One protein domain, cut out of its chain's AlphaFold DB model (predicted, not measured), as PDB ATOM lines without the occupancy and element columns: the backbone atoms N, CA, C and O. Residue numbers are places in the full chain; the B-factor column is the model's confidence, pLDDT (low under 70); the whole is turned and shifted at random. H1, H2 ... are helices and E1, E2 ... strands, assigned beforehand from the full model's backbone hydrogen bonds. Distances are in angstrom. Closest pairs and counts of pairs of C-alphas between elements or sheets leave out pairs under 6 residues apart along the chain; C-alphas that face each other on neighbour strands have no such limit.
ATOM      1  N   ILE A 151     159.692 209.750 158.336       77.56
ATOM      2  CA  ILE A 151     160.532 210.801 157.744       77.56
ATOM      3  C   ILE A 151     160.781 211.859 158.814       77.56
ATOM      4  O   ILE A 151     159.843 212.289 159.481       77.56
ATOM      5  N   GLN A 152     162.038 212.270 158.973       74.75
ATOM      6  CA  GLN A 152     162.435 213.324 159.899       74.75
ATOM      7  C   GLN A 152     163.366 214.303 159.177       74.75
ATOM      8  O   GLN A 152     164.339 213.893 158.540       74.75
ATOM      9  N   ALA A 153     163.050 215.591 159.251       68.25
ATOM     10  CA  ALA A 153     163.916 216.662 158.784       68.25
ATOM     11  C   ALA A 153     165.029 216.952 159.806       68.25
ATOM     12  O   ALA A 153     164.944 216.599 160.981       68.25
ATOM     13  N   THR A 154     166.085 217.621 159.361       65.69
ATOM     14  CA  THR A 154     167.204 218.067 160.208       65.69
ATOM     15  C   THR A 154     167.173 219.575 160.456       65.69
ATOM     16  O   THR A 154     166.190 220.259 160.180       65.69
ATOM     17  N   ALA A 155     168.299 220.070 160.975       54.09
ATOM     18  CA  ALA A 155     168.673 221.429 161.328       54.09
ATOM     19  C   ALA A 155     168.565 222.519 160.234       54.09
ATOM     20  O   ALA A 155     169.116 223.601 160.428       54.09
ATOM     21  N   ASP A 156     167.827 222.299 159.144       52.88
ATOM     22  CA  ASP A 156     167.334 223.388 158.284       52.88
ATOM     23  C   ASP A 156     166.296 224.259 159.031       52.88
ATOM     24  O   ASP A 156     166.125 225.439 158.727       52.88
ATOM     25  N   SER A 157     165.666 223.711 160.081       50.78
ATOM     26  CA  SER A 157     164.930 224.455 161.113       50.78
ATOM     27  C   SER A 157     165.375 224.009 162.514       50.78
ATOM     28  O   SER A 157     165.553 222.806 162.728       50.78
ATOM     29  N   PRO A 158     165.517 224.920 163.503       52.56
ATOM     30  CA  PRO A 158     165.815 224.543 164.889       52.56
ATOM     31  C   PRO A 158     164.710 223.696 165.541       52.56
ATOM     32  O   PRO A 158     165.004 222.939 166.464       52.56
ATOM     33  N   ASP A 159     163.470 223.794 165.051       49.06
ATOM     34  CA  ASP A 159     162.315 223.048 165.569       49.06
ATOM     35  C   ASP A 159     162.116 221.683 164.874       49.06
ATOM     36  O   ASP A 159     161.361 220.844 165.371       49.06
ATOM     37  N   GLY A 160     162.793 221.459 163.737       56.25
ATOM     38  CA  GLY A 160     162.684 220.257 162.902       56.25
ATOM     39  C   GLY A 160     161.257 219.918 162.444       56.25
ATOM     40  O   GLY A 160     160.316 220.701 162.587       56.25
ATOM     41  N   SER A 161     161.085 218.726 161.871       57.44
ATOM     42  CA  SER A 161     159.769 218.120 161.638       57.44
ATOM     43  C   SER A 161     159.882 216.601 161.503       57.44
ATOM     44  O   SER A 161     160.881 216.085 161.003       57.44
ATOM     45  N   GLU A 162     158.867 215.875 161.963       54.06
ATOM     46  CA  GLU A 162     158.799 214.413 161.947       54.06
ATOM     47  C   GLU A 162     157.405 213.939 161.521       54.06
ATOM     48  O   GLU A 162     156.403 214.575 161.853       54.06
ATOM     49  N   PHE A 163     157.351 212.831 160.777       52.12
ATOM     50  CA  PHE A 163     156.138 212.215 160.240       52.12
ATOM     51  C   PHE A 163     155.944 210.789 160.784       52.12
ATOM     52  O   PHE A 163     156.775 209.915 160.506       52.12
ATOM     53  N   LEU A 164     154.856 210.535 161.534       61.53
ATOM     54  CA  LEU A 164     154.596 209.222 162.150       61.53
ATOM     55  C   LEU A 164     153.113 208.934 162.503       61.53
ATOM     56  O   LEU A 164     152.639 209.198 163.610       61.53
ATOM     57  N   LEU A 165     152.419 208.202 161.625       60.59
ATOM     58  CA  LEU A 165     151.023 207.763 161.822       60.59
ATOM     59  C   LEU A 165     150.796 206.653 162.880       60.59
ATOM     60  O   LEU A 165     149.658 206.266 163.134       60.59
ATOM     61  N   LEU A 166     151.844 206.142 163.542       78.00
ATOM     62  CA  LEU A 166     151.734 205.066 164.552       78.00
ATOM     63  C   LEU A 166     150.819 205.431 165.740       78.00
ATOM     64  O   LEU A 166     150.228 204.558 166.378       78.00
ATOM     65  N   THR A 167     150.717 206.722 166.049       81.44
ATOM     66  CA  THR A 167     149.951 207.252 167.184       81.44
ATOM     67  C   THR A 167     148.444 207.048 167.041       81.44
ATOM     68  O   THR A 167     147.799 206.748 168.045       81.44
ATOM     69  N   ASP A 168     147.893 207.113 165.826       83.31
ATOM     70  CA  ASP A 168     146.458 206.910 165.593       83.31
ATOM     71  C   ASP A 168     146.018 205.478 165.923       83.31
ATOM     72  O   ASP A 168     145.043 205.256 166.646       83.31
ATOM     73  N   TRP A 169     146.796 204.485 165.477       83.81
ATOM     74  CA  TRP A 169     146.521 203.085 165.792       83.81
ATOM     75  C   TRP A 169     146.552 202.839 167.306       83.81
ATOM     76  O   TRP A 169     145.648 202.208 167.851       83.81
ATOM     77  N   LEU A 170     147.553 203.385 168.005       88.12
ATOM     78  CA  LEU A 170     147.677 203.239 169.456       88.12
ATOM     79  C   LEU A 170     146.575 203.972 170.238       88.12
ATOM     80  O   LEU A 170     146.184 203.488 171.300       88.12
ATOM     81  N   ALA A 171     146.040 205.085 169.729       89.50
ATOM     82  CA  ALA A 171     144.893 205.774 170.327       89.50
ATOM     83  C   ALA A 171     143.605 204.926 170.268       89.50
ATOM     84  O   ALA A 171     142.763 205.010 171.166       89.50
ATOM     85  N   HIS A 172     143.481 204.059 169.258       91.12
ATOM     86  CA  HIS A 172     142.311 203.211 169.013       91.12
ATOM     87  C   HIS A 172     142.424 201.772 169.560       91.12
ATOM     88  O   HIS A 172     141.499 200.974 169.388       91.12
ATOM     89  N   VAL A 173     143.507 201.422 170.270       91.00
ATOM     90  CA  VAL A 173     143.663 200.119 170.951       91.00
ATOM     91  C   VAL A 173     143.556 200.294 172.477       91.00
ATOM     92  O   VAL A 173     144.254 201.129 173.051       91.00
ATOM     93  N   PRO A 174     142.735 199.495 173.192       94.62
ATOM     94  CA  PRO A 174     142.640 199.582 174.649       94.62
ATOM     95  C   PRO A 174     143.993 199.383 175.349       94.62
ATOM     96  O   PRO A 174     144.738 198.449 175.043       94.62
ATOM     97  N   LYS A 175     144.302 200.231 176.341       92.62
ATOM     98  CA  LYS A 175     145.606 200.231 177.035       92.62
ATOM     99  C   LYS A 175     145.957 198.896 177.697       92.62
ATOM    100  O   LYS A 175     147.138 198.590 177.832       92.62
ATOM    101  N   ASP A 176     144.976 198.077 178.078       94.81
ATOM    102  CA  ASP A 176     145.220 196.733 178.608       94.81
ATOM    103  C   ASP A 176     145.688 195.743 177.527       94.81
ATOM    104  O   ASP A 176     146.504 194.874 177.823       94.81
ATOM    105  N   ILE A 177     145.232 195.892 176.279       96.31
ATOM    106  CA  ILE A 177     145.693 195.111 175.124       96.31
ATOM    107  C   ILE A 177     147.115 195.529 174.736       96.31
ATOM    108  O   ILE A 177     147.972 194.662 174.572       96.31
ATOM    109  N   ILE A 178     147.403 196.837 174.700       93.31
ATOM    110  CA  ILE A 178     148.767 197.360 174.497       93.31
ATOM    111  C   ILE A 178     149.706 196.817 175.592       93.31
ATOM    112  O   ILE A 178     150.759 196.253 175.298       93.31
ATOM    113  N   ALA A 179     149.293 196.894 176.861       94.31
ATOM    114  CA  ALA A 179     150.054 196.378 177.998       94.31
ATOM    115  C   ALA A 179     150.321 194.866 177.930       94.31
ATOM    116  O   ALA A 179     151.434 194.430 178.230       94.31
ATOM    117  N   LYS A 180     149.338 194.068 177.488       95.44
ATOM    118  CA  LYS A 180     149.506 192.627 177.238       95.44
ATOM    119  C   LYS A 180     150.519 192.360 176.122       95.44
ATOM    120  O   LYS A 180     151.370 191.497 176.308       95.44
ATOM    121  N   ASN A 181     150.454 193.105 175.014       93.62
ATOM    122  CA  ASN A 181     151.358 192.961 173.868       93.62
ATOM    123  C   ASN A 181     152.821 193.269 174.225       93.62
ATOM    124  O   ASN A 181     153.720 192.530 173.846       93.62
ATOM    125  N   PHE A 182     153.061 194.335 174.992       95.31
ATOM    126  CA  PHE A 182     154.405 194.732 175.435       95.31
ATOM    127  C   PHE A 182     154.833 194.107 176.776       95.31
ATOM    128  O   PHE A 182     155.862 194.492 177.327       95.31
ATOM    129  N   HIS A 183     154.053 193.166 177.320       96.06
ATOM    130  CA  HIS A 183     154.317 192.463 178.584       96.06
ATOM    131  C   HIS A 183     154.681 193.385 179.770       96.06
ATOM    132  O   HIS A 183     155.564 193.079 180.570       96.06
ATOM    133  N   THR A 184     153.994 194.525 179.897       95.94
ATOM    134  CA  THR A 184     154.284 195.561 180.904       95.94
ATOM    135  C   THR A 184     153.007 196.101 181.561       95.94
ATOM    136  O   THR A 184     151.897 195.664 181.260       95.94
ATOM    137  N   ALA A 185     153.134 197.033 182.507       96.31
ATOM    138  CA  ALA A 185     151.995 197.654 183.182       96.31
ATOM    139  C   ALA A 185     151.302 198.704 182.292       96.31
ATOM    140  O   ALA A 185     151.965 199.478 181.606       96.31
ATOM    141  N   GLN A 186     149.969 198.814 182.381       95.06
ATOM    142  CA  GLN A 186     149.191 199.829 181.640       95.06
ATOM    143  C   GLN A 186     149.660 201.269 181.897       95.06
ATOM    144  O   GLN A 186     149.555 202.118 181.016       95.06
ATOM    145  N   SER A 187     150.217 201.542 183.082       95.88
ATOM    146  CA  SER A 187     150.754 202.853 183.452       95.88
ATOM    147  C   SER A 187     151.912 203.322 182.564       95.88
ATOM    148  O   SER A 187     152.084 204.529 182.410       95.88
ATOM    149  N   ALA A 188     152.653 202.406 181.925       94.00
ATOM    150  CA  ALA A 188     153.675 202.748 180.929       94.00
ATOM    151  C   ALA A 188     153.083 203.474 179.704       94.00
ATOM    152  O   ALA A 188     153.765 204.257 179.051       94.00
ATOM    153  N   PHE A 189     151.791 203.264 179.433       93.88
ATOM    154  CA  PHE A 189     151.050 203.805 178.294       93.88
ATOM    155  C   PHE A 189     150.095 204.941 178.691       93.88
ATOM    156  O   PHE A 189     149.168 205.293 177.955       93.88
ATOM    157  N   ASN A 190     150.296 205.555 179.861       93.75
ATOM    158  CA  ASN A 190     149.470 206.680 180.302       93.75
ATOM    159  C   ASN A 190     149.564 207.888 179.356       93.75
ATOM    160  O   ASN A 190     148.536 208.514 179.112       93.75
ATOM    161  N   ASN A 191     150.737 208.121 178.758       92.62
ATOM    162  CA  ASN A 191     151.051 209.305 177.951       92.62
ATOM    163  C   ASN A 191     150.961 209.077 176.425       92.62
ATOM    164  O   ASN A 191     151.516 209.870 175.670       92.62
ATOM    165  N   ILE A 192     150.303 208.007 175.955       89.56
ATOM    166  CA  ILE A 192     149.989 207.865 174.520       89.56
ATOM    167  C   ILE A 192     149.084 209.045 174.098       89.56
ATOM    168  O   ILE A 192     148.101 209.299 174.805       89.56
ATOM    169  N   PRO A 193     149.381 209.753 172.988       90.06
ATOM    170  CA  PRO A 193     148.506 210.787 172.433       90.06
ATOM    171  C   PRO A 193     147.082 210.276 172.180       90.06
ATOM    172  O   PRO A 193     146.885 209.145 171.751       90.06
ATOM    173  N   GLY A 194     146.073 211.112 172.438       89.12
ATOM    174  CA  GLY A 194     144.662 210.750 172.229       89.12
ATOM    175  C   GLY A 194     144.182 210.830 170.773       89.12
ATOM    176  O   GLY A 194     143.003 210.606 170.521       89.12
ATOM    177  N   SER A 195     145.068 211.198 169.850       87.25
ATOM    178  CA  SER A 195     144.830 211.380 168.416       87.25
ATOM    179  C   SER A 195     146.156 211.252 167.661       87.25
ATOM    180  O   SER A 195     147.222 211.235 168.283       87.25
ATOM    181  N   GLU A 196     146.098 211.210 166.331       83.06
ATOM    182  CA  GLU A 196     147.287 211.162 165.481       83.06
ATOM    183  C   GLU A 196     148.249 212.351 165.682       83.06
ATOM    184  O   GLU A 196     147.845 213.474 165.999       83.06
ATOM    185  N   LEU A 197     149.534 212.092 165.436       78.25
ATOM    186  CA  LEU A 197     150.588 213.080 165.227       78.25
ATOM    187  C   LEU A 197     151.086 212.949 163.780       78.25
ATOM    188  O   LEU A 197     152.036 212.220 163.509       78.25
ATOM    189  N   TYR A 198     150.410 213.626 162.846       75.56
ATOM    190  CA  TYR A 198     150.698 213.522 161.410       75.56
ATOM    191  C   TYR A 198     152.078 214.099 161.048       75.56
ATOM    192  O   TYR A 198     152.977 213.354 160.668       75.56
ATOM    193  N   ILE A 199     152.259 215.414 161.227       77.81
ATOM    194  CA  ILE A 199     153.550 216.115 161.160       77.81
ATOM    195  C   ILE A 199     153.694 216.935 162.442       77.81
ATOM    196  O   ILE A 199     152.780 217.682 162.797       77.81
ATOM    197  N   PHE A 200     154.825 216.817 163.134       77.31
ATOM    198  CA  PHE A 200     155.082 217.523 164.392       77.31
ATOM    199  C   PHE A 200     156.547 217.982 164.507       77.31
ATOM    200  O   PHE A 200     157.425 217.345 163.925       77.31
ATOM    201  N   PRO A 201     156.839 219.086 165.226       77.38
ATOM    202  CA  PRO A 201     158.212 219.518 165.484       77.38
ATOM    203  C   PRO A 201     158.938 218.500 166.374       77.38
ATOM    204  O   PRO A 201     158.358 217.946 167.310       77.38
ATOM    205  N   SER A 202     160.210 218.256 166.077       74.06
ATOM    206  CA  SER A 202     161.035 217.223 166.703       74.06
ATOM    207  C   SER A 202     162.504 217.622 166.586       74.06
ATOM    208  O   SER A 202     162.940 218.085 165.533       74.06
ATOM    209  N   THR A 203     163.288 217.455 167.655       78.75
ATOM    210  CA  THR A 203     164.713 217.817 167.634       78.75
ATOM    211  C   THR A 203     165.467 216.961 166.610       78.75
ATOM    212  O   THR A 203     165.412 215.733 166.733       78.75
ATOM    213  N   PRO A 204     166.212 217.562 165.661       71.56
ATOM    214  CA  PRO A 204     167.006 216.830 164.677       71.56
ATOM    215  C   PRO A 204     167.903 215.735 165.285       71.56
ATOM    216  O   PRO A 204     168.507 215.962 166.340       71.56
ATOM    217  N   PRO A 205     168.070 214.577 164.616       71.81
ATOM    218  CA  PRO A 205     169.039 213.566 165.027       71.81
ATOM    219  C   PRO A 205     170.460 214.132 165.086       71.81
ATOM    220  O   PRO A 205     170.880 214.869 164.194       71.81
ATOM    221  N   ALA A 206     171.228 213.739 166.103       74.00
ATOM    222  CA  ALA A 206     172.641 214.099 166.191       74.00
ATOM    223  C   ALA A 206     173.448 213.495 165.024       74.00
ATOM    224  O   ALA A 206     173.204 212.360 164.613       74.00
ATOM    225  N   ASP A 207     174.468 214.207 164.535       69.94
ATOM    226  CA  ASP A 207     175.289 213.767 163.391       69.94
ATOM    227  C   ASP A 207     175.997 212.420 163.596       69.94
ATOM    228  O   ASP A 207     176.311 211.721 162.630       69.94
ATOM    229  N   ASN A 208     176.243 212.058 164.855       73.50
ATOM    230  CA  ASN A 208     176.855 210.803 165.282       73.50
ATOM    231  C   ASN A 208     175.831 209.748 165.749       73.50
ATOM    232  O   ASN A 208     176.223 208.778 166.402       73.50
TER     233      ASN A 208
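What this domain is: This is residues 151 to 208 of the 329 residues of the protein "Cupin type-1 domain-containing protein" of Phlebia centrifuga (UniProt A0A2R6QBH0). The model is a long, loose loop of chain, with a small two-strand ribbon toward one end and a corner of short helices at the other. The chain leaves the ribbon along E1, passes through H1 to the touching helices H2 and H3, and then folds back to E2, which lies beside E1; residues 201 to 208 run on from E2 as a tail. The printed part has 58 residues, with two named strands and three named helices in the order E1, H1, H2, H3, E2. The sheet has the order E1, E2 and is antiparallel; the class is mixed, helices and strands, with only 24 residues, under half, in named elements. The whole is loose, with a radius of gyration of the C-alphas of 14.4 A, and elongated, spanning 40 by 24 by 15 A.

How they stand to each other: Residues 151 to 152 form a short antiparallel pairing with residues 162 to 163 of E1, which is residues 162 to 164. E1 is the antiparallel neighbour of E2, residues 197 to 200, at 173 degrees between their directions. The C-alphas of Phe 163 and Ile 199 face each other at 4.8 A. N 162 and O 200, 2.8 A apart, and N 200 and O 162, 3.0 A apart, are within hydrogen-bond range. H1, residues 166 to 171, follows E1 by a tight link; its closest C-alpha to E2 is that of Thr 167, 6.2 A from the C-alpha of Leu 197. H1 and H2, residues 175 to 181, are close but not clearly touching: their closest C-alphas, of Leu 170 and Ile 178, are 7.8 A apart. They run opposite ways at a steep tilt of 54 degrees. H2 touches H3, residues 186 to 189, with the C-alphas of Ala 179 and Gln 186 closest, at 5.1 A. H1 and H3 are apart, and so are H2 and E2. In H1 and H2 every O i to N i+4 pair is within hydrogen-bond range; H3 is too short for such a pair, and its one O i to N i+3 pair is within range.

Where its parts are: E1 begins at C-alpha 162, (158.799, 214.413, 161.947), and is 6.7 A long from first to last C-alpha. H1 measures 9.0 A and H2 9.8 A; H2 begins at C-alpha 175, (145.606, 200.231, 177.035). H3 measures 5.5 A. E2 measures 6.4 A and ends at C-alpha 200, (155.082, 217.523, 164.392).

The domain as a whole: The two C-alphas farthest apart, those of Asp 156 and Lys 180, are 40.3 A apart. The printed part has no cut. The links from H1 to H2 and from H2 to H3 are tight, the link from H3 to E2 is short, and no link is long. The mean pLDDT of the printed part is 79.6; residues 153 to 165 and residue 207 are under 70.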